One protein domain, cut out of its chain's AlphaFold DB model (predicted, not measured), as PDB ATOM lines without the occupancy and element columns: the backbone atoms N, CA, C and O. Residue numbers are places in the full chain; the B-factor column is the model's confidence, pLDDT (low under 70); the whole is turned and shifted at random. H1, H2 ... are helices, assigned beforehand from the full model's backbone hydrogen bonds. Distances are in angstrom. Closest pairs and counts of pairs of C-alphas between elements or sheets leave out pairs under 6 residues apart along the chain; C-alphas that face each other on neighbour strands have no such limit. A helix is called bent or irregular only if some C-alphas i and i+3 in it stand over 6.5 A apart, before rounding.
ATOM      1  N   LEU A   5      43.394  27.986  40.837       42.97
ATOM      2  CA  LEU A   5      43.366  29.434  41.068       42.97
ATOM      3  C   LEU A   5      43.630  30.291  39.810       42.97
ATOM      4  O   LEU A   5      42.959  31.296  39.592       42.97
ATOM      5  N   ALA A   6      44.592  29.905  38.957       40.78
ATOM      6  CA  ALA A   6      44.988  30.728  37.805       40.78
ATOM      7  C   ALA A   6      43.938  30.737  36.677       40.78
ATOM      8  O   ALA A   6      43.829  31.724  35.951       40.78
ATOM      9  N   ILE A   7      43.159  29.659  36.547       47.12
ATOM     10  CA  ILE A   7      42.111  29.523  35.526       47.12
ATOM     11  C   ILE A   7      40.833  30.216  36.012       47.12
ATOM     12  O   ILE A   7      40.263  31.026  35.288       47.12
ATOM     13  N   ALA A   8      40.444  30.010  37.273       46.19
ATOM     14  CA  ALA A   8      39.269  30.650  37.869       46.19
ATOM     15  C   ALA A   8      39.389  32.188  37.980       46.19
ATOM     16  O   ALA A   8      38.413  32.907  37.767       46.19
ATOM     17  N   MET A   9      40.583  32.735  38.234       46.31
ATOM     18  CA  MET A   9      40.771  34.192  38.317       46.31
ATOM     19  C   MET A   9      40.726  34.915  36.966       46.31
ATOM     20  O   MET A   9      40.235  36.043  36.897       46.31
ATOM     21  N   ALA A  10      41.174  34.277  35.881       46.62
ATOM     22  CA  ALA A  10      41.017  34.834  34.535       46.62
ATOM     23  C   ALA A  10      39.528  34.983  34.153       46.62
ATOM     24  O   ALA A  10      39.161  35.882  33.398       46.62
ATOM     25  N   LEU A  11      38.666  34.143  34.735       47.59
ATOM     26  CA  LEU A  11      37.230  34.091  34.466       47.59
ATOM     27  C   LEU A  11      36.415  35.102  35.280       47.59
ATOM     28  O   LEU A  11      35.383  35.586  34.816       47.59
ATOM     29  N   ALA A  12      36.903  35.510  36.456       49.31
ATOM     30  CA  ALA A  12      36.241  36.505  37.302       49.31
ATOM     31  C   ALA A  12      36.146  37.908  36.663       49.31
ATOM     32  O   ALA A  12      35.329  38.723  37.116       49.31
ATOM     33  N   GLY A  13      36.960  38.186  35.635       41.09
ATOM     34  CA  GLY A  13      37.069  39.473  34.940       41.09
ATOM     35  C   GLY A  13      36.249  39.621  33.653       41.09
ATOM     36  O   GLY A  13      36.341  40.675  33.021       41.09
ATOM     37  N   LEU A  14      35.466  38.615  33.244       46.88
ATOM     38  CA  LEU A  14      34.679  38.703  32.011       46.88
ATOM     39  C   LEU A  14      33.619  39.824  32.109       46.88
ATOM     40  O   LEU A  14      32.906  39.911  33.112       46.88
ATOM     41  N   PRO A  15      33.516  40.717  31.105       42.47
ATOM     42  CA  PRO A  15      32.491  41.749  31.079       42.47
ATOM     43  C   PRO A  15      31.146  41.113  30.720       42.47
ATOM     44  O   PRO A  15      30.940  40.647  29.602       42.47
ATOM     45  N   PHE A  16      30.216  41.108  31.671       49.09
ATOM     46  CA  PHE A  16      28.848  40.663  31.432       49.09
ATOM     47  C   PHE A  16      28.001  41.838  30.946       49.09
ATOM     48  O   PHE A  16      27.993  42.913  31.553       49.09
ATOM     49  N   ALA A  17      27.273  41.642  29.846       41.03
ATOM     50  CA  ALA A  17      26.214  42.564  29.464       41.03
ATOM     51  C   ALA A  17      25.126  42.516  30.547       41.03
ATOM     52  O   ALA A  17      24.676  41.437  30.933       41.03
ATOM     53  N   ALA A  18      24.720  43.681  31.057       38.78
ATOM     54  CA  ALA A  18      23.667  43.798  32.057       38.78
ATOM     55  C   ALA A  18      22.315  43.418  31.432       38.78
ATOM     56  O   ALA A  18      21.552  44.277  30.988       38.78
ATOM     57  N   ALA A  19      22.021  42.122  31.361       40.12
ATOM     58  CA  ALA A  19      20.659  41.661  31.165       40.12
ATOM     59  C   ALA A  19      19.845  42.145  32.371       40.12
ATOM     60  O   ALA A  19      20.283  42.002  33.516       40.12
ATOM     61  N   ALA A  20      18.689  42.760  32.121       41.75
ATOM     62  CA  ALA A  20      17.768  43.179  33.168       41.75
ATOM     63  C   ALA A  20      17.248  41.928  33.892       41.75
ATOM     64  O   ALA A  20      16.258  41.320  33.488       41.75
ATOM     65  N   GLN A  21      17.962  41.509  34.932       52.66
ATOM     66  CA  GLN A  21      17.560  40.410  35.794       52.66
ATOM     67  C   GLN A  21      16.266  40.833  36.486       52.66
ATOM     68  O   GLN A  21      16.167  41.940  37.020       52.66
ATOM     69  N   ALA A  22      15.244  39.979  36.426       48.62
ATOM     70  CA  ALA A  22      14.007  40.234  37.155       48.62
ATOM     71  C   ALA A  22      14.356  40.451  38.633       48.62
ATOM     72  O   ALA A  22      15.123  39.665  39.185       48.62
ATOM     73  N   ALA A  23      13.830  41.517  39.241       51.06
ATOM     74  CA  ALA A  23      14.085  41.831  40.640       51.06
ATOM     75  C   ALA A  23      13.570  40.683  41.522       51.06
ATOM     76  O   ALA A  23      12.372  40.569  41.788       51.06
ATOM     77  N   GLU A  24      14.476  39.800  41.931       64.50
ATOM     78  CA  GLU A  24      14.201  38.771  42.922       64.50
ATOM     79  C   GLU A  24      14.157  39.440  44.286       64.50
ATOM     80  O   GLU A  24      15.153  39.973  44.755       64.50
ATOM     81  N   THR A  25      12.993  39.408  44.931       65.81
ATOM     82  CA  THR A  25      12.760  40.070  46.228       65.81
ATOM     83  C   THR A  25      13.676  39.565  47.341       65.81
ATOM     84  O   THR A  25      13.840  40.248  48.349       65.81
ATOM     85  N   THR A  26      14.254  38.375  47.179       81.88
ATOM     86  CA  THR A  26      15.183  37.756  48.127       81.88
ATOM     87  C   THR A  26      16.648  38.048  47.827       81.88
ATOM     88  O   THR A  26      17.473  37.878  48.721       81.88
ATOM     89  N   CYS A  27      16.984  38.474  46.606       87.19
ATOM     90  CA  CYS A  27      18.367  38.712  46.215       87.19
ATOM     91  C   CYS A  27      18.777  40.135  46.627       87.19
ATOM     92  O   CYS A  27      18.117  41.087  46.208       87.19
ATOM     93  N   PRO A  28      19.834  40.314  47.443       87.75
ATOM     94  CA  PRO A  28      20.289  41.643  47.838       87.75
ATOM     95  C   PRO A  28      20.666  42.511  46.630       87.75
ATOM     96  O   PRO A  28      21.302  42.029  45.692       87.75
ATOM     97  N   ASP A  29      20.359  43.809  46.690       86.06
ATOM     98  CA  ASP A  29      20.685  44.770  45.620       86.06
ATOM     99  C   ASP A  29      22.196  44.840  45.315       86.06
ATOM    100  O   ASP A  29      22.610  45.184  44.208       86.06
ATOM    101  N   ASP A  30      23.038  44.501  46.293       88.00
ATOM    102  CA  ASP A  30      24.497  44.472  46.197       88.00
ATOM    103  C   ASP A  30      25.080  43.054  46.039       88.00
ATOM    104  O   ASP A  30      26.301  42.895  46.106       88.00
ATOM    105  N   ALA A  31      24.263  42.025  45.773       88.94
ATOM    106  CA  ALA A  31      24.696  40.622  45.700       88.94
ATOM    107  C   ALA A  31      25.875  40.389  44.738       88.94
ATOM    108  O   ALA A  31      26.781  39.607  45.028       88.94
ATOM    109  N   PHE A  32      25.915  41.117  43.618       85.81
ATOM    110  CA  PHE A  32      27.047  41.073  42.691       85.81
ATOM    111  C   PHE A  32      28.359  41.548  43.335       85.81
ATOM    112  O   PHE A  32      29.411  40.941  43.141       85.81
ATOM    113  N   GLN A  33      28.321  42.619  44.130       88.00
ATOM    114  CA  GLN A  33      29.509  43.089  44.845       88.00
ATOM    115  C   GLN A  33      29.873  42.161  46.002       88.00
ATOM    116  O   GLN A  33      31.062  41.927  46.236       88.00
ATOM    117  N   GLN A  34      28.878  41.582  46.681       91.38
ATOM    118  CA  GLN A  34      29.117  40.585  47.722       91.38
ATOM    119  C   GLN A  34      29.853  39.364  47.157       91.38
ATOM    120  O   GLN A  34      30.871  38.963  47.719       91.38
ATOM    121  N   VAL A  35      29.421  38.824  46.010       90.69
ATOM    122  CA  VAL A  35      30.076  37.648  45.413       90.69
ATOM    123  C   VAL A  35      31.469  37.966  44.852       90.69
ATOM    124  O   VAL A  35      32.365  37.131  44.935       90.69
ATOM    125  N   LYS A  36      31.710  39.181  44.341       90.06
ATOM    126  CA  LYS A  36      33.068  39.611  43.955       90.06
ATOM    127  C   LYS A  36      33.995  39.710  45.164       90.06
ATOM    128  O   LYS A  36      35.064  39.115  45.155       90.06
ATOM    129  N   THR A  37      33.539  40.375  46.223       92.06
ATOM    130  CA  THR A  37      34.279  40.479  47.492       92.06
ATOM    131  C   THR A  37      34.580  39.098  48.074       92.06
ATOM    132  O   THR A  37      35.659  38.863  48.609       92.06
ATOM    133  N   LEU A  38      33.626  38.174  47.977       93.38
ATOM    134  CA  LEU A  38      33.782  36.790  48.404       93.38
ATOM    135  C   LEU A  38      34.890  36.073  47.620       93.38
ATOM    136  O   LEU A  38      35.752  35.463  48.244       93.38
ATOM    137  N   LEU A  39      34.908  36.180  46.287       92.25
ATOM    138  CA  LEU A  39      35.969  35.601  45.453       92.25
ATOM    139  C   LEU A  39      37.348  36.186  45.793       92.25
ATOM    140  O   LEU A  39      38.291  35.421  45.982       92.25
ATOM    141  N   ASP A  40      37.448  37.507  45.962       91.25
ATOM    142  CA  ASP A  40      38.700  38.171  46.353       91.25
ATOM    143  C   ASP A  40      39.187  37.695  47.736       91.25
ATOM    144  O   ASP A  40      40.382  37.502  47.964       91.25
ATOM    145  N   ARG A  41      38.258  37.463  48.675       93.44
ATOM    146  CA  ARG A  41      38.574  36.910  50.002       93.44
ATOM    147  C   ARG A  41      39.066  35.469  49.922       93.44
ATOM    148  O   ARG A  41      39.962  35.132  50.688       93.44
ATOM    149  N   ILE A  42      38.492  34.642  49.044       92.00
ATOM    150  CA  ILE A  42      38.942  33.259  48.828       92.00
ATOM    151  C   ILE A  42      40.358  33.256  48.240       92.00
ATOM    152  O   ILE A  42      41.209  32.525  48.735       92.00
ATOM    153  N   ASP A  43      40.637  34.104  47.246       87.12
ATOM    154  CA  ASP A  43      41.966  34.196  46.622       87.12
ATOM    155  C   ASP A  43      43.055  34.666  47.602       87.12
ATOM    156  O   ASP A  43      44.198  34.209  47.567       87.12
ATOM    157  N   ALA A  44      42.686  35.540  48.542       90.62
ATOM    158  CA  ALA A  44      43.590  36.032  49.575       90.62
ATOM    159  C   ALA A  44      43.864  35.026  50.712       90.62
ATOM    160  O   ALA A  44      44.684  35.323  51.588       90.62
ATOM    161  N   LEU A  45      43.193  33.866  50.747       89.62
ATOM    162  CA  LEU A  45      43.391  32.888  51.816       89.62
ATOM    163  C   LEU A  45      44.770  32.208  51.727       89.62
ATOM    164  O   LEU A  45      45.158  31.696  50.673       89.62
ATOM    165  N   PRO A  46      45.505  32.111  52.851       86.69
ATOM    166  CA  PRO A  46      46.673  31.241  52.949       86.69
ATOM    167  C   PRO A  46      46.304  29.777  52.687       86.69
ATOM    168  O   PRO A  46      45.307  29.296  53.220       86.69
ATOM    169  N   ALA A  47      47.129  29.050  51.929       77.56
ATOM    170  CA  ALA A  47      46.861  27.654  51.550       77.56
ATOM    171  C   ALA A  47      46.739  26.684  52.746       77.56
ATOM    172  O   ALA A  47      46.202  25.593  52.606       77.56
ATOM    173  N   ASP A  48      47.234  27.070  53.922       79.81
ATOM    174  CA  ASP A  48      47.209  26.309  55.174       79.81
ATOM    175  C   ASP A  48      46.055  26.700  56.119       79.81
ATOM    176  O   ASP A  48      46.016  26.252  57.263       79.81
ATOM    177  N   SER A  49      45.092  27.506  55.655       81.00
ATOM    178  CA  SER A  49      44.002  28.043  56.493       81.00
ATOM    179  C   SER A  49      42.955  27.014  56.939       81.00
ATOM    180  O   SER A  49      42.116  27.338  57.780       81.00
ATOM    181  N   GLY A  50      42.979  25.794  56.392       82.50
ATOM    182  CA  GLY A  50      41.896  24.819  56.553       82.50
ATOM    183  C   GLY A  50      40.558  25.315  55.973       82.50
ATOM    184  O   GLY A  50      40.525  26.362  55.322       82.50
ATOM    185  N   PRO A  51      39.448  24.585  56.199       86.88
ATOM    186  CA  PRO A  51      38.137  24.936  55.653       86.88
ATOM    187  C   PRO A  51      37.638  26.313  56.136       86.88
ATOM    188  O   PRO A  51      37.438  26.516  57.338       86.88
ATOM    189  N   PRO A  52      37.390  27.282  55.233       90.44
ATOM    190  CA  PRO A  52      36.980  28.626  55.624       90.44
ATOM    191  C   PRO A  52      35.457  28.712  55.817       90.44
ATOM    192  O   PRO A  52      34.729  29.227  54.966       90.44
ATOM    193  N   GLU A  53      34.959  28.245  56.966       91.75
ATOM    194  CA  GLU A  53      33.514  28.072  57.207       91.75
ATOM    195  C   GLU A  53      32.663  29.332  57.013       91.75
ATOM    196  O   GLU A  53      31.545  29.259  56.504       91.75
ATOM    197  N   ALA A  54      33.193  30.509  57.353       91.56
ATOM    198  CA  ALA A  54      32.487  31.766  57.113       91.56
ATOM    199  C   ALA A  54      32.274  32.027  55.609       91.56
ATOM    200  O   ALA A  54      31.192  32.441  55.209       91.56
ATOM    201  N   LEU A  55      33.275  31.735  54.769       93.69
ATOM    202  CA  LEU A  55      33.147  31.884  53.315       93.69
ATOM    203  C   LEU A  55      32.211  30.821  52.735       93.69
ATOM    204  O   LEU A  55      31.429  31.124  51.840       93.69
ATOM    205  N   ASN A  56      32.235  29.597  53.275       92.94
ATOM    206  CA  ASN A  56      31.281  28.548  52.908       92.94
ATOM    207  C   ASN A  56      29.832  28.983  53.167       92.94
ATOM    208  O   ASN A  56      28.972  28.801  52.302       92.94
ATOM    209  N   ALA A  57      29.571  29.574  54.334       94.75
ATOM    210  CA  ALA A  57      28.255  30.091  54.690       94.75
ATOM    211  C   ALA A  57      27.837  31.264  53.787       94.75
ATOM    212  O   ALA A  57      26.698  31.288  53.318       94.75
ATOM    213  N   ASP A  58      28.756  32.187  53.482       94.94
ATOM    214  CA  ASP A  58      28.513  33.310  52.564       94.94
ATOM    215  C   ASP A  58      28.130  32.804  51.152       94.94
ATOM    216  O   ASP A  58      27.141  33.261  50.572       94.94
ATOM    217  N   VAL A  59      28.854  31.804  50.624       95.81
ATOM    218  CA  VAL A  59      28.560  31.135  49.337       95.81
ATOM    219  C   VAL A  59      27.148  30.538  49.327       95.81
ATOM    220  O   VAL A  59      26.375  30.780  48.397       95.81
ATOM    221  N   GLN A  60      26.796  29.763  50.356       95.69
ATOM    222  CA  GLN A  60      25.486  29.108  50.453       95.69
ATOM    223  C   GLN A  60      24.342  30.118  50.607       95.69
ATOM    224  O   GLN A  60      23.277  29.945  50.005       95.69
ATOM    225  N   SER A  61      24.573  31.179  51.383       94.69
ATOM    226  CA  SER A  61      23.620  32.268  51.590       94.69
ATOM    227  C   SER A  61      23.294  32.968  50.269       94.69
ATOM    228  O   SER A  61      22.124  33.060  49.897       94.69
ATOM    229  N   LEU A  62      24.316  33.362  49.499       94.56
ATOM    230  CA  LEU A  62      24.136  34.006  48.193       94.56
ATOM    231  C   LEU A  62      23.456  33.088  47.172       94.56
ATOM    232  O   LEU A  62      22.547  33.527  46.467       94.56
ATOM    233  N   HIS A  63      23.846  31.810  47.120       95.19
ATOM    234  CA  HIS A  63      23.193  30.828  46.250       95.19
ATOM    235  C   HIS A  63      21.691  30.715  46.532       95.19
ATOM    236  O   HIS A  63      20.894  30.693  45.594       95.19
ATOM    237  N   SER A  64      21.315  30.685  47.813       93.50
ATOM    238  CA  SER A  64      19.923  30.541  48.245       93.50
ATOM    239  C   SER A  64      19.113  31.828  48.076       93.50
ATOM    240  O   SER A  64      17.929  31.772  47.757       93.50
ATOM    241  N   ALA A  65      19.736  32.990  48.292       92.88
ATOM    242  CA  ALA A  65      19.081  34.294  48.203       92.88
ATOM    243  C   ALA A  65      18.818  34.738  46.753       92.88
ATOM    244  O   ALA A  65      17.830  35.428  46.499       92.88
ATOM    245  N   CYS A  66      19.677  34.324  45.815       92.25
ATOM    246  CA  CYS A  66      19.680  34.787  44.425       92.25
ATOM    247  C   CYS A  66      19.519  33.652  43.391       92.25
ATOM    248  O   CYS A  66      20.358  33.538  42.488       92.25
ATOM    249  N   PRO A  67      18.507  32.769  43.503       90.44
ATOM    250  CA  PRO A  67      18.413  31.554  42.695       90.44
ATOM    251  C   PRO A  67      18.287  31.798  41.185       90.44
ATOM    252  O   PRO A  67      18.710  30.942  40.422       90.44
ATOM    253  N   GLY A  68      17.754  32.926  40.715       86.50
ATOM    254  CA  GLY A  68      17.646  33.228  39.279       86.50
ATOM    255  C   GLY A  68      18.504  34.409  38.835       86.50
ATOM    256  O   GLY A  68      18.314  34.919  37.727       86.50
ATOM    257  N   ASN A  69      19.470  34.832  39.656       88.75
ATOM    258  CA  ASN A  69      20.531  35.740  39.236       88.75
ATOM    259  C   ASN A  69      21.687  34.938  38.615       88.75
ATOM    260  O   ASN A  69      22.526  34.399  39.336       88.75
ATOM    261  N   ILE A  70      21.743  34.881  37.279       88.31
ATOM    262  CA  ILE A  70      22.753  34.103  36.531       88.31
ATOM    263  C   ILE A  70      24.178  34.426  36.990       88.31
ATOM    264  O   ILE A  70      24.975  33.522  37.221       88.31
ATOM    265  N   GLU A  71      24.488  35.709  37.156       87.19
ATOM    266  CA  GLU A  71      25.843  36.152  37.475       87.19
ATOM    267  C   GLU A  71      26.271  35.717  38.878       87.19
ATOM    268  O   GLU A  71      27.386  35.231  39.080       87.19
ATOM    269  N   VAL A  72      25.368  35.848  39.854       92.06
ATOM    270  CA  VAL A  72      25.620  35.354  41.211       92.06
ATOM    271  C   VAL A  72      25.772  33.835  41.189       92.06
ATOM    272  O   VAL A  72      26.734  33.337  41.764       92.06
ATOM    273  N   GLN A  73      24.899  33.103  40.487       95.06
ATOM    274  CA  GLN A  73      24.946  31.637  40.420       95.06
ATOM    275  C   GLN A  73      26.240  31.108  39.768       95.06
ATOM    276  O   GLN A  73      26.872  30.204  40.316       95.06
ATOM    277  N   LEU A  74      26.705  31.709  38.667       93.50
ATOM    278  CA  LEU A  74      27.993  31.354  38.052       93.50
ATOM    279  C   LEU A  74      29.164  31.607  39.009       93.50
ATOM    280  O   LEU A  74      30.061  30.772  39.148       93.50
ATOM    281  N   ARG A  75      29.156  32.739  39.720       93.44
ATOM    282  CA  ARG A  75      30.249  33.095  40.632       93.44
ATOM    283  C   ARG A  75      30.249  32.302  41.932       93.44
ATOM    284  O   ARG A  75      31.333  32.003  42.420       93.44
ATOM    285  N   VAL A  76      29.095  31.923  42.485       96.25
ATOM    286  CA  VAL A  76      29.059  31.014  43.647       96.25
ATOM    287  C   VAL A  76      29.470  29.593  43.253       96.25
ATOM    288  O   VAL A  76      30.130  28.928  44.048       96.25
ATOM    289  N   ALA A  77      29.178  29.145  42.024       96.94
ATOM    290  CA  ALA A  77      29.711  27.888  41.493       96.94
ATOM    291  C   ALA A  77      31.245  27.934  41.374       96.94
ATOM    292  O   ALA A  77      31.936  27.014  41.810       96.94
ATOM    293  N   MET A  78      31.792  29.044  40.870       95.00
ATOM    294  CA  MET A  78      33.239  29.270  40.816       95.00
ATOM    295  C   MET A  78      33.870  29.388  42.210       95.00
ATOM    296  O   MET A  78      34.941  28.840  42.444       95.00
ATOM    297  N   ALA A  79      33.204  30.046  43.161       95.25
ATOM    298  CA  ALA A  79      33.657  30.103  44.548       95.25
ATOM    299  C   ALA A  79      33.713  28.700  45.170       95.25
ATOM    300  O   ALA A  79      34.686  28.368  45.837       95.25
ATOM    301  N   ALA A  80      32.713  27.849  44.908       96.44
ATOM    302  CA  ALA A  80      32.730  26.458  45.349       96.44
ATOM    303  C   ALA A  80      33.895  25.666  44.740       96.44
ATOM    304  O   ALA A  80      34.518  24.890  45.461       96.44
ATOM    305  N   TRP A  81      34.228  25.903  43.466       95.06
ATOM    306  CA  TRP A  81      35.422  25.329  42.843       95.06
ATOM    307  C   TRP A  81      36.704  25.806  43.536       95.06
ATOM    308  O   TRP A  81      37.535  24.992  43.908       95.06
ATOM    309  N   LEU A  82      36.866  27.105  43.780       92.00
ATOM    310  CA  LEU A  82      38.059  27.628  44.456       92.00
ATOM    311  C   LEU A  82      38.220  27.093  45.885       92.00
ATOM    312  O   LEU A  82      39.335  26.915  46.367       92.00
ATOM    313  N   LEU A  83      37.106  26.821  46.564       93.31
ATOM    314  CA  LEU A  83      37.111  26.335  47.938       93.31
ATOM    315  C   LEU A  83      37.582  24.881  48.082       93.31
ATOM    316  O   LEU A  83      37.883  24.482  49.204       93.31
ATOM    317  N   ILE A  84      37.699  24.111  46.990       92.38
ATOM    318  CA  ILE A  84      38.174  22.717  47.065       92.38
ATOM    319  C   ILE A  84      39.602  22.609  47.595       92.38
ATOM    320  O   ILE A  84      39.937  21.608  48.217       92.38
ATOM    321  N   ASP A  85      40.427  23.640  47.382       89.38
ATOM    322  CA  ASP A  85      41.825  23.666  47.829       89.38
ATOM    323  C   ASP A  85      41.942  23.619  49.368       89.38
ATOM    324  O   ASP A  85      43.020  23.356  49.902       89.38
ATOM    325  N   PHE A  86      40.835  23.857  50.078       91.50
ATOM    326  CA  PHE A  86      40.749  23.860  51.537       91.50
ATOM    327  C   PHE A  86      39.968  22.666  52.103       91.50
ATOM    328  O   PHE A  86      39.834  22.561  53.324       91.50
ATOM    329  N   GLU A  87      39.434  21.785  51.252       90.94
ATOM    330  CA  GLU A  87      38.692  20.604  51.695       90.94
ATOM    331  C   GLU A  87      39.660  19.499  52.165       90.94
ATOM    332  O   GLU A  87      40.671  19.235  51.510       90.94
ATOM    333  N   PRO A  88      39.383  18.840  53.306       87.81
ATOM    334  CA  PRO A  88      40.300  17.867  53.899       87.81
ATOM    335  C   PRO A  88      40.244  16.483  53.234       87.81
ATOM    336  O   PRO A  88      41.167  15.688  53.406       87.81
ATOM    337  N   ASP A  89      39.156  16.177  52.524       91.25
ATOM    338  CA  ASP A  89      38.869  14.868  51.945       91.25
ATOM    339  C   ASP A  89      38.089  14.972  50.621       91.25
ATOM    340  O   ASP A  89      37.564  16.028  50.251       91.25
ATOM    341  N   SER A  90      38.025  13.856  49.887       92.25
ATOM    342  CA  SER A  90      37.321  13.769  48.601       92.25
ATOM    343  C   SER A  90      35.807  13.955  48.737       92.25
ATOM    344  O   SER A  90      35.177  14.466  47.812       92.25
ATOM    345  N   ASP A  91      35.221  13.635  49.896       94.19
ATOM    346  CA  ASP A  91      33.802  13.882  50.167       94.19
ATOM    347  C   ASP A  91      33.500  15.390  50.240       94.19
ATOM    348  O   ASP A  91      32.456  15.844  49.765       94.19
ATOM    349  N   GLY A  92      34.402  16.191  50.812       93.69
ATOM    350  CA  GLY A  92      34.342  17.653  50.808       93.69
ATOM    351  C   GLY A  92      34.354  18.228  49.401       93.69
ATOM    352  O   GLY A  92      33.459  18.999  49.039       93.69
ATOM    353  N   VAL A  93      35.293  17.771  48.571       95.62
ATOM    354  CA  VAL A  93      35.379  18.161  47.155       95.62
ATOM    355  C   VAL A  93      34.103  17.772  46.397       95.62
ATOM    356  O   VAL A  93      33.536  18.604  45.682       95.62
ATOM    357  N   ALA A  94      33.584  16.558  46.606       96.38
ATOM    358  CA  ALA A  94      32.339  16.095  45.993       96.38
ATOM    359  C   ALA A  94      31.133  16.956  46.401       96.38
ATOM    360  O   ALA A  94      30.356  17.379  45.542       96.38
ATOM    361  N   ARG A  95      31.004  17.321  47.686       96.12
ATOM    362  CA  ARG A  95      29.947  18.241  48.154       96.12
ATOM    363  C   ARG A  95      30.023  19.605  47.461       96.12
ATOM    364  O   ARG A  95      28.983  20.167  47.111       96.12
ATOM    365  N   LYS A  96      31.229  20.137  47.232       96.88
ATOM    366  CA  LYS A  96      31.427  21.390  46.480       96.88
ATOM    367  C   LYS A  96      31.046  21.251  45.009       96.88
ATOM    368  O   LYS A  96      30.402  22.152  44.472       96.88
ATOM    369  N   ALA A  97      31.385  20.130  44.377       97.69
ATOM    370  CA  ALA A  97      31.025  19.858  42.988       97.69
ATOM    371  C   ALA A  97      29.504  19.720  42.816       97.69
ATOM    372  O   ALA A  97      28.931  20.314  41.902       97.69
ATOM    373  N   VAL A  98      28.825  19.020  43.730       96.94
ATOM    374  CA  VAL A  98      27.353  18.929  43.757       96.94
ATOM    375  C   VAL A  98      26.727  20.315  43.926       96.94
ATOM    376  O   VAL A  98      25.780  20.661  43.219       96.94
ATOM    377  N   PHE A  99      27.271  21.142  44.823       97.56
ATOM    378  CA  PHE A  99      26.816  22.522  44.988       97.56
ATOM    379  C   PHE A  99      26.975  23.338  43.696       97.56
ATOM    380  O   PHE A  99      26.021  23.982  43.261       97.56
ATOM    381  N   ALA A 100      28.146  23.282  43.053       97.56
ATOM    382  CA  ALA A 100      28.389  23.976  41.790       97.56
ATOM    383  C   ALA A 100      27.438  23.488  40.686       97.56
ATOM    384  O   ALA A 100      26.848  24.307  39.988       97.56
ATOM    385  N   SER A 101      27.203  22.175  40.587       96.81
ATOM    386  CA  SER A 101      26.219  21.588  39.668       96.81
ATOM    387  C   SER A 101      24.809  22.152  39.899       96.81
ATOM    388  O   SER A 101      24.139  22.559  38.952       96.81
ATOM    389  N   ASN A 102      24.372  22.277  41.156       95.44
ATOM    390  CA  ASN A 102      23.075  22.874  41.490       95.44
ATOM    391  C   ASN A 102      22.984  24.366  41.135       95.44
ATOM    392  O   ASN A 102      21.938  24.820  40.667       95.44
ATOM    393  N   ALA A 103      24.064  25.125  41.309       96.25
ATOM    394  CA  ALA A 103      24.120  26.517  40.873       96.25
ATOM    395  C   ALA A 103      24.063  26.644  39.336       96.25
ATOM    396  O   ALA A 103      23.340  27.495  38.821       96.25
ATOM    397  N   LEU A 104      24.729  25.758  38.588       95.62
ATOM    398  CA  LEU A 104      24.627  25.721  37.121       95.62
ATOM    399  C   LEU A 104      23.207  25.367  36.645       95.62
ATOM    400  O   LEU A 104      22.701  25.996  35.719       95.62
ATOM    401  N   ARG A 105      22.501  24.461  37.331       93.06
ATOM    402  CA  ARG A 105      21.084  24.166  37.030       93.06
ATOM    403  C   ARG A 105      20.183  25.384  37.186       93.06
ATOM    404  O   ARG A 105      19.258  25.578  36.402       93.06
ATOM    405  N   ASN A 106      20.430  26.198  38.209       92.00
ATOM    406  CA  ASN A 106      19.712  27.454  38.406       92.00
ATOM    407  C   ASN A 106      19.948  28.424  37.236       92.00
ATOM    408  O   ASN A 106      18.995  29.037  36.751       92.00
ATOM    409  N   VAL A 107      21.188  28.503  36.737       91.19
ATOM    410  CA  VAL A 107      21.536  29.274  35.533       91.19
ATOM    411  C   VAL A 107      20.762  28.768  34.312       91.19
ATOM    412  O   VAL A 107      20.098  29.564  33.650       91.19
ATOM    413  N   GLU A 108      20.767  27.460  34.042       89.81
ATOM    414  CA  GLU A 108      20.051  26.894  32.890       89.81
ATOM    415  C   GLU A 108      18.540  27.122  32.961       89.81
ATOM    416  O   GLU A 108      17.925  27.541  31.979       89.81
ATOM    417  N   ARG A 109      17.926  26.902  34.132       88.06
ATOM    418  CA  ARG A 109      16.496  27.186  34.333       88.06
ATOM    419  C   ARG A 109      16.181  28.645  34.051       88.06
ATOM    420  O   ARG A 109      15.135  28.938  33.476       88.06
ATOM    421  N   ARG A 110      17.076  29.558  34.444       86.25
ATOM    422  CA  ARG A 110      16.894  30.979  34.169       86.25
ATOM    423  C   ARG A 110      17.013  31.291  32.680       86.25
ATOM    424  O   ARG A 110      16.154  32.003  32.172       86.25
ATOM    425  N   TRP A 111      18.000  30.732  31.979       84.06
ATOM    426  CA  TRP A 111      18.106  30.873  30.523       84.06
ATOM    427  C   TRP A 111      16.829  30.407  29.815       84.06
ATOM    428  O   TRP A 111      16.289  31.149  28.996       84.06
ATOM    429  N   MET A 112      16.294  29.242  30.195       81.62
ATOM    430  CA  MET A 112      15.047  28.714  29.627       81.62
ATOM    431  C   MET A 112      13.830  29.585  29.960       81.62
ATOM    432  O   MET A 112      12.960  29.788  29.113       81.62
ATOM    433  N   ALA A 113      13.760  30.140  31.173       81.00
ATOM    434  CA  ALA A 113      12.697  31.069  31.551       81.00
ATOM    435  C   ALA A 113      12.767  32.383  30.753       81.00
ATOM    436  O   ALA A 113      11.733  32.871  30.296       81.00
ATOM    437  N   ASP A 114      13.968  32.934  30.549       75.56
ATOM    438  CA  ASP A 114      14.175  34.137  29.738       75.56
ATOM    439  C   ASP A 114      13.832  33.881  28.254       75.56
ATOM    440  O   ASP A 114      13.274  34.760  27.593       75.56
ATOM    441  N   ASP A 115      14.098  32.670  27.742       72.00
ATOM    442  CA  ASP A 115      13.705  32.252  26.387       72.00
ATOM    443  C   ASP A 115      12.187  32.143  26.234       72.00
ATOM    444  O   ASP A 115      11.623  32.648  25.261       72.00
ATOM    445  N   ALA A 116      11.517  31.539  27.216       72.25
ATOM    446  CA  ALA A 116      10.063  31.408  27.232       72.25
ATOM    447  C   ALA A 116       9.340  32.758  27.402       72.25
ATOM    448  O   ALA A 116       8.215  32.920  26.929       72.25
ATOM    449  N   ALA A 117       9.964  33.726  28.081       67.75
ATOM    450  CA  ALA A 117       9.370  35.032  28.360       67.75
ATOM    451  C   ALA A 117       9.398  36.009  27.170       67.75
ATOM    452  O   ALA A 117       8.744  37.051  27.241       67.75
ATOM    453  N   GLU A 118      10.155  35.721  26.102       61.78
ATOM    454  CA  GLU A 118      10.381  36.643  24.972       61.78
ATOM    455  C   GLU A 118      10.815  38.069  25.415       61.78
ATOM    456  O   GLU A 118      10.554  39.064  24.734       61.78
ATOM    457  N   SER A 119      11.456  38.219  26.583       53.97
ATOM    458  CA  SER A 119      11.905  39.527  27.083       53.97
ATOM    459  C   SER A 119      13.178  40.009  26.372       53.97
ATOM    460  O   SER A 119      13.908  39.223  25.783       53.97
ATOM    461  N   TRP A 120      13.430  41.326  26.372       45.28
ATOM    462  CA  TRP A 120      14.525  41.989  25.635       45.28
ATOM    463  C   TRP A 120      15.884  41.243  25.731       45.28
ATOM    464  O   TRP A 120      16.252  40.861  26.842       45.28
ATOM    465  N   PRO A 121      16.652  41.067  24.627       48.03
ATOM    466  CA  PRO A 121      16.514  41.715  23.313       48.03
ATOM    467  C   PRO A 121      15.435  41.133  22.369       48.03
ATOM    468  O   PRO A 121      15.394  41.479  21.190       48.03
ATOM    469  N   TYR A 122      14.493  40.323  22.866       56.72
ATOM    470  CA  TYR A 122      13.618  39.478  22.042       56.72
ATOM    471  C   TYR A 122      12.170  39.953  21.877       56.72
ATOM    472  O   TYR A 122      11.249  39.142  21.904       56.72
ATOM    473  N   ALA A 123      11.958  41.248  21.621       53.72
ATOM    474  CA  ALA A 123      10.618  41.788  21.376       53.72
ATOM    475  C   ALA A 123       9.818  40.974  20.331       53.72
ATOM    476  O   ALA A 123      10.334  40.553  19.290       53.72
ATOM    477  N   LYS A 124       8.522  40.792  20.604       52.22
ATOM    478  CA  LYS A 124       7.543  40.140  19.724       52.22
ATOM    479  C   LYS A 124       7.631  40.711  18.297       52.22
ATOM    480  O   LYS A 124       7.308  41.877  18.081       52.22
ATOM    481  N   GLY A 125       8.081  39.902  17.332       59.66
ATOM    482  CA  GLY A 125       8.277  40.303  15.925       59.66
ATOM    483  C   GLY A 125       9.672  40.037  15.338       59.66
ATOM    484  O   GLY A 125       9.819  40.077  14.117       59.66
ATOM    485  N   THR A 126      10.683  39.718  16.154       65.06
ATOM    486  CA  THR A 126      12.002  39.277  15.656       65.06
ATOM    487  C   THR A 126      11.906  37.884  15.004       65.06
ATOM    488  O   THR A 126      11.311  36.986  15.610       65.06
ATOM    489  N   PRO A 127      12.477  37.662  13.801       73.75
ATOM    490  CA  PRO A 127      12.553  36.331  13.195       73.75
ATOM    491  C   PRO A 127      13.271  35.321  14.110       73.75
ATOM    492  O   PRO A 127      14.263  35.706  14.735       73.75
ATOM    493  N   PRO A 128      12.836  34.047  14.167       64.94
ATOM    494  CA  PRO A 128      13.426  33.033  15.048       64.94
ATOM    495  C   PRO A 128      14.947  32.887  14.914       64.94
ATOM    496  O   PRO A 128      15.636  32.830  15.923       64.94
ATOM    497  N   GLU A 129      15.483  32.918  13.692       69.62
ATOM    498  CA  GLU A 129      16.928  32.780  13.442       69.62
ATOM    499  C   GLU A 129      17.740  33.946  14.021       69.62
ATOM    500  O   GLU A 129      18.741  33.735  14.697       69.62
ATOM    501  N   LYS A 130      17.262  35.186  13.852       68.38
ATOM    502  CA  LYS A 130      17.908  36.377  14.431       68.38
ATOM    503  C   LYS A 130      17.791  36.419  15.951       68.38
ATOM    504  O   LYS A 130      18.637  37.006  16.618       68.38
ATOM    505  N   ARG A 131      16.723  35.829  16.496       64.12
ATOM    506  CA  ARG A 131      16.556  35.650  17.939       64.12
ATOM    507  C   ARG A 131      17.595  34.662  18.469       64.12
ATOM    508  O   ARG A 131      18.271  34.999  19.429       64.12
ATOM    509  N   ALA A 132      17.754  33.517  17.806       65.81
ATOM    510  CA  ALA A 132      18.723  32.490  18.180       65.81
ATOM    511  C   ALA A 132      20.174  32.997  18.106       65.81
ATOM    512  O   ALA A 132      20.943  32.779  19.036       65.81
ATOM    513  N   GLU A 133      20.537  33.736  17.052       68.50
ATOM    514  CA  GLU A 133      21.875  34.330  16.901       68.50
ATOM    515  C   GLU A 133      22.180  35.344  18.017       68.50
ATOM    516  O   GLU A 133      23.209  35.248  18.684       68.50
ATOM    517  N   ALA A 134      21.248  36.261  18.297       65.38
ATOM    518  CA  ALA A 134      21.405  37.232  19.379       65.38
ATOM    519  C   ALA A 134      21.408  36.578  20.777       65.38
ATOM    520  O   ALA A 134      22.107  37.057  21.669       65.38
ATOM    521  N   GLN A 135      20.657  35.483  20.973       64.88
ATOM    522  CA  GLN A 135      20.692  34.668  22.197       64.88
ATOM    523  C   GLN A 135      22.050  34.012  22.399       64.88
ATOM    524  O   GLN A 135      22.609  34.105  23.494       64.88
ATOM    525  N   ALA A 136      22.582  33.391  21.348       68.56
ATOM    526  CA  ALA A 136      23.894  32.768  21.375       68.56
ATOM    527  C   ALA A 136      24.983  33.803  21.684       68.56
ATOM    528  O   ALA A 136      25.789  33.582  22.583       68.56
ATOM    529  N   GLU A 137      24.965  34.965  21.027       71.31
ATOM    530  CA  GLU A 137      25.961  36.021  21.248       71.31
ATOM    531  C   GLU A 137      25.872  36.624  22.661       71.31
ATOM    532  O   GLU A 137      26.888  36.770  23.341       71.31
ATOM    533  N   ALA A 138      24.662  36.923  23.150       66.50
ATOM    534  CA  ALA A 138      24.469  37.516  24.475       66.50
ATOM    535  C   ALA A 138      24.859  36.575  25.627       66.50
ATOM    536  O   ALA A 138      25.231  37.045  26.705       66.50
ATOM    537  N   ARG A 139      24.754  35.256  25.416       75.44
ATOM    538  CA  ARG A 139      25.032  34.234  26.434       75.44
ATOM    539  C   ARG A 139      26.372  33.541  26.260       75.44
ATOM    540  O   ARG A 139      26.766  32.841  27.186       75.44
ATOM    541  N   ALA A 140      27.074  33.738  25.144       78.88
ATOM    542  CA  ALA A 140      28.304  33.016  24.818       78.88
ATOM    543  C   ALA A 140      29.289  32.987  25.995       78.88
ATOM    544  O   ALA A 140      29.672  31.916  26.449       78.88
ATOM    545  N   SER A 141      29.590  34.144  26.591       78.62
ATOM    546  CA  SER A 141      30.516  34.223  27.731       78.62
ATOM    547  C   SER A 141      30.012  33.521  28.998       78.62
ATOM    548  O   SER A 141      30.810  32.988  29.767       78.62
ATOM    549  N   GLN A 142      28.697  33.502  29.228       86.50
ATOM    550  CA  GLN A 142      28.084  32.813  30.367       86.50
ATOM    551  C   GLN A 142      28.077  31.295  30.158       86.50
ATOM    552  O   GLN A 142      28.370  30.551  31.092       86.50
ATOM    553  N   ILE A 143      27.768  30.845  28.940       87.12
ATOM    554  CA  ILE A 143      27.802  29.433  28.545       87.12
ATOM    555  C   ILE A 143      29.236  28.914  28.617       87.12
ATOM    556  O   ILE A 143      29.462  27.865  29.211       87.12
ATOM    557  N   ASP A 144      30.210  29.662  28.097       88.81
ATOM    558  CA  ASP A 144      31.624  29.284  28.148       88.81
ATOM    559  C   ASP A 144      32.117  29.147  29.590       88.81
ATOM    560  O   ASP A 144      32.807  28.184  29.920       88.81
ATOM    561  N   LEU A 145      31.737  30.075  30.475       89.31
ATOM    562  CA  LEU A 145      32.068  29.979  31.896       89.31
ATOM    563  C   LEU A 145      31.384  28.774  32.562       89.31
ATOM    564  O   LEU A 145      32.028  28.034  33.307       89.31
ATOM    565  N   ALA A 146      30.099  28.552  32.284       93.44
ATOM    566  CA  ALA A 146      29.358  27.410  32.810       93.44
ATOM    567  C   ALA A 146      29.978  26.077  32.365       93.44
ATOM    568  O   ALA A 146      30.179  25.198  33.202       93.44
ATOM    569  N   LYS A 147      30.348  25.951  31.082       93.81
ATOM    570  CA  LYS A 147      31.058  24.785  30.536       93.81
ATOM    571  C   LYS A 147      32.405  24.592  31.221       93.81
ATOM    572  O   LYS A 147      32.689  23.494  31.675       93.81
ATOM    573  N   GLN A 148      33.187  25.649  31.413       92.75
ATOM    574  CA  GLN A 148      34.477  25.542  32.102       92.75
ATOM    575  C   GLN A 148      34.351  25.046  33.546       92.75
ATOM    576  O   GLN A 148      35.122  24.178  33.957       92.75
ATOM    577  N   ILE A 149      33.376  25.549  34.311       95.44
ATOM    578  CA  ILE A 149      33.110  25.061  35.675       95.44
ATOM    579  C   ILE A 149      32.609  23.611  35.626       95.44
ATOM    580  O   ILE A 149      33.057  22.768  36.403       95.44
ATOM    581  N   LEU A 150      31.698  23.298  34.704       96.50
ATOM    582  CA  LEU A 150      31.154  21.954  34.554       96.50
ATOM    583  C   LEU A 150      32.264  20.941  34.242       96.50
ATOM    584  O   LEU A 150      32.440  19.976  34.975       96.50
ATOM    585  N   GLN A 151      33.044  21.179  33.196       94.88
ATOM    586  CA  GLN A 151      34.047  20.244  32.688       94.88
ATOM    587  C   GLN A 151      35.284  20.189  33.593       94.88
ATOM    588  O   GLN A 151      35.751  19.110  33.960       94.88
ATOM    589  N   GLY A 152      35.798  21.355  34.000       92.69
ATOM    590  CA  GLY A 152      37.036  21.471  34.773       92.69
ATOM    591  C   GLY A 152      36.903  21.071  36.242       92.69
ATOM    592  O   GLY A 152      37.909  20.731  36.872       92.69
ATOM    593  N   PHE A 153      35.682  21.092  36.779       96.25
ATOM    594  CA  PHE A 153      35.421  20.785  38.179       96.25
ATOM    595  C   PHE A 153      34.356  19.709  38.363       96.25
ATOM    596  O   PHE A 153      34.666  18.638  38.871       96.25
ATOM    597  N   VAL A 154      33.117  19.957  37.948       97.25
ATOM    598  CA  VAL A 154      31.977  19.094  38.305       97.25
ATOM    599  C   VAL A 154      32.107  17.682  37.714       97.25
ATOM    600  O   VAL A 154      32.083  16.700  38.455       97.25
ATOM    601  N   VAL A 155      32.301  17.568  36.398       96.81
ATOM    602  CA  VAL A 155      32.438  16.289  35.675       96.81
ATOM    603  C   VAL A 155      33.742  15.592  36.042       96.81
ATOM    604  O   VAL A 155      33.775  14.373  36.199       96.81
ATOM    605  N   LYS A 156      34.811  16.368  36.245       95.44
ATOM    606  CA  LYS A 156      36.089  15.847  36.725       95.44
ATOM    607  C   LYS A 156      35.939  15.173  38.089       95.44
ATOM    608  O   LYS A 156      36.320  14.018  38.233       95.44
ATOM    609  N   THR A 157      35.342  15.860  39.062       96.56
ATOM    610  CA  THR A 157      35.105  15.298  40.396       96.56
ATOM    611  C   THR A 157      34.184  14.083  40.330       96.56
ATOM    612  O   THR A 157      34.474  13.081  40.973       96.56
ATOM    613  N   MET A 158      33.125  14.119  39.511       96.06
ATOM    614  CA  MET A 158      32.289  12.939  39.251       96.06
ATOM    615  C   MET A 158      33.117  11.743  38.771       96.06
ATOM    616  O   MET A 158      32.984  10.643  39.304       96.06
ATOM    617  N   PHE A 159      33.979  11.947  37.775       94.62
ATOM    618  CA  PHE A 159      34.808  10.886  37.215       94.62
ATOM    619  C   PHE A 159      35.806  10.329  38.239       94.62
ATOM    620  O   PHE A 159      35.900   9.114  38.394       94.62
ATOM    621  N   GLU A 160      36.497  11.200  38.979       93.31
ATOM    622  CA  GLU A 160      37.438  10.810  40.039       93.31
ATOM    623  C   GLU A 160      36.749   9.983  41.137       93.31
ATOM    624  O   GLU A 160      37.269   8.948  41.544       93.31
ATOM    625  N   ARG A 161      35.539  10.371  41.554       94.06
ATOM    626  CA  ARG A 161      34.738   9.621  42.536       94.06
ATOM    627  C   ARG A 161      34.293   8.260  42.013       94.06
ATOM    628  O   ARG A 161      34.373   7.260  42.726       94.06
ATOM    629  N   MET A 162      33.886   8.196  40.750       93.25
ATOM    630  CA  MET A 162      33.462   6.942  40.131       93.25
ATOM    631  C   MET A 162      34.625   5.964  39.908       93.25
ATOM    632  O   MET A 162      34.404   4.755  39.960       93.25
ATOM    633  N   LEU A 163      35.865   6.445  39.750       90.19
ATOM    634  CA  LEU A 163      37.059   5.587  39.790       90.19
ATOM    635  C   LEU A 163      37.247   4.909  41.156       90.19
ATOM    636  O   LEU A 163      37.734   3.783  41.217       90.19
ATOM    637  N   GLU A 164      36.826   5.563  42.240       89.50
ATOM    638  CA  GLU A 164      36.806   5.001  43.598       89.50
ATOM    639  C   GLU A 164      35.569   4.111  43.851       89.50
ATOM    640  O   GLU A 164      35.386   3.593  44.953       89.50
ATOM    641  N   GLY A 165      34.710   3.918  42.842       88.94
ATOM    642  CA  GLY A 165      33.459   3.166  42.960       88.94
ATOM    643  C   GLY A 165      32.352   3.921  43.702       88.94
ATOM    644  O   GLY A 165      31.395   3.297  44.165       88.94
ATOM    645  N   ILE A 166      32.471   5.246  43.833       93.00
ATOM    646  CA  ILE A 166      31.520   6.088  44.560       93.00
ATOM    647  C   ILE A 166      30.732   6.954  43.574       93.00
ATOM    648  O   ILE A 166      31.301   7.649  42.735       93.00
ATOM    649  N   TYR A 167      29.403   6.934  43.703       90.94
ATOM    650  CA  TYR A 167      28.509   7.823  42.964       90.94
ATOM    651  C   TYR A 167      27.728   8.723  43.922       90.94
ATOM    652  O   TYR A 167      26.917   8.245  44.719       90.94
ATOM    653  N   ASP A 168      27.950  10.033  43.826       93.06
ATOM    654  CA  ASP A 168      27.245  11.023  44.636       93.06
ATOM    655  C   ASP A 168      25.924  11.428  43.948       93.06
ATOM    656  O   ASP A 168      25.898  12.229  43.013       93.06
ATOM    657  N   THR A 169      24.788  10.917  44.433       90.94
ATOM    658  CA  THR A 169      23.459  11.143  43.820       90.94
ATOM    659  C   THR A 169      23.017  12.609  43.774       90.94
ATOM    660  O   THR A 169      22.094  12.955  43.046       90.94
ATOM    661  N   GLY A 170      23.706  13.519  44.472       90.69
ATOM    662  CA  GLY A 170      23.482  14.963  44.342       90.69
ATOM    663  C   GLY A 170      23.678  15.500  42.913       90.69
ATOM    664  O   GLY A 170      23.130  16.550  42.560       90.69
ATOM    665  N   PHE A 171      24.407  14.775  42.058       93.38
ATOM    666  CA  PHE A 171      24.531  15.084  40.633       93.38
ATOM    667  C   PHE A 171      23.288  14.721  39.807       93.38
ATOM    668  O   PHE A 171      23.209  15.119  38.646       93.38
ATOM    669  N   ASP A 172      22.285  14.052  40.370       91.81
ATOM    670  CA  ASP A 172      21.042  13.707  39.663       91.81
ATOM    671  C   ASP A 172      20.057  14.878  39.602       91.81
ATOM    672  O   ASP A 172      19.130  14.873  38.797       91.81
TER     673      ASP A 172
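Overview. This is residues 5 to 172 of the 316 residues of an uncharacterized protein of Henriciella sp. JN25 (UniProt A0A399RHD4). An up-and-down bundle of five helical parts, H2, H3, H4, H5 and the arm H6b, each running against the one before it in the chain, has H4 in its middle. H6 is bent, and its first arm, H6a, lies toward one end of the long axis, away from the middle, while the small H7 packs on H5. The printed part has 168 residues, with seven named helices, H1 to H7 in order, and no named strand; its class is all helix. It is compact, with a radius of gyration of the C-alphas of 16.8 A, yet elongated in outline, spanning 55 by 36 by 28 A.

Arrangement. Start at H1, residues 5 to 11, which only just touches the hub H4, residues 70 to 86, with 3 pairs of C-alphas within 8 A; the closest are those of Leu 5 and Leu 82, 6.6 A apart. Next look at H2, residues 31 to 43, and H3, residues 53 to 65: they form a hairpin, with closest C-alphas Leu 38 and Leu 55 at 7.0 A. H3 and H4 form another, with the C-alphas of Val 59 and Val 76 at 5.7 A. H2 touches H4 too, the same way at a shallow tilt of 19 degrees, closest at the C-alphas of Leu 39 and Ala 79, 6.0 A apart. H4 makes a third hairpin with H5, residues 90 to 116, at 9 degrees; the C-alphas of Ala 77 and Ala 100 come to 4.1 A. H6, residues 128 to 163, was assigned as one helix by its hydrogen bonds, but is bent: C-alphas 138 and 141 are 7.6 A apart, and its arms H6a and H6b stand about perpendicular, at 74 degrees. H6b, itself irregular with C-alphas 152 and 155 at 7.0 A, touches H5 at the C-alphas of Ala 97 and Val 154, 4.8 A apart. H5 and H6a are near each other. H7, residues 169 to 172, touches H5 at the C-alphas of Val 98 and Gly 170, 5.6 A apart. In H2, H3, H5 and H6a every O i to N i+4 pair is within hydrogen-bond range; H4 has 10 of 13, H6b 17 of 19, and H1 1 of 3 beside 2 of 4 O i to N i+3 pairs, while H7 is too short for an O i to N i+4 pair.

Along the chain. Find C-alpha 5 at (43.366, 29.434, 41.068), where H1 begins. H4 runs 25.6 A from first to last C-alpha, and H5 38.9 A from C-alpha 90 at (37.321, 13.769, 48.601). H6a covers residues 128 to 138, and H6b residues 141 to 163, over 31.8 A. H7 ends at C-alpha 172, at (21.042, 13.707, 39.663).

Size, cuts and confidence. The C-alphas farthest apart, those of Asp 48 and Gly 125, are 57.0 A from each other. The printed part has no cut; the links H1 to H2 and H5 to H6 are long. Confidence is low, under 70, at residues 5 to 25, 117 to 126, 128 to 136 and 138.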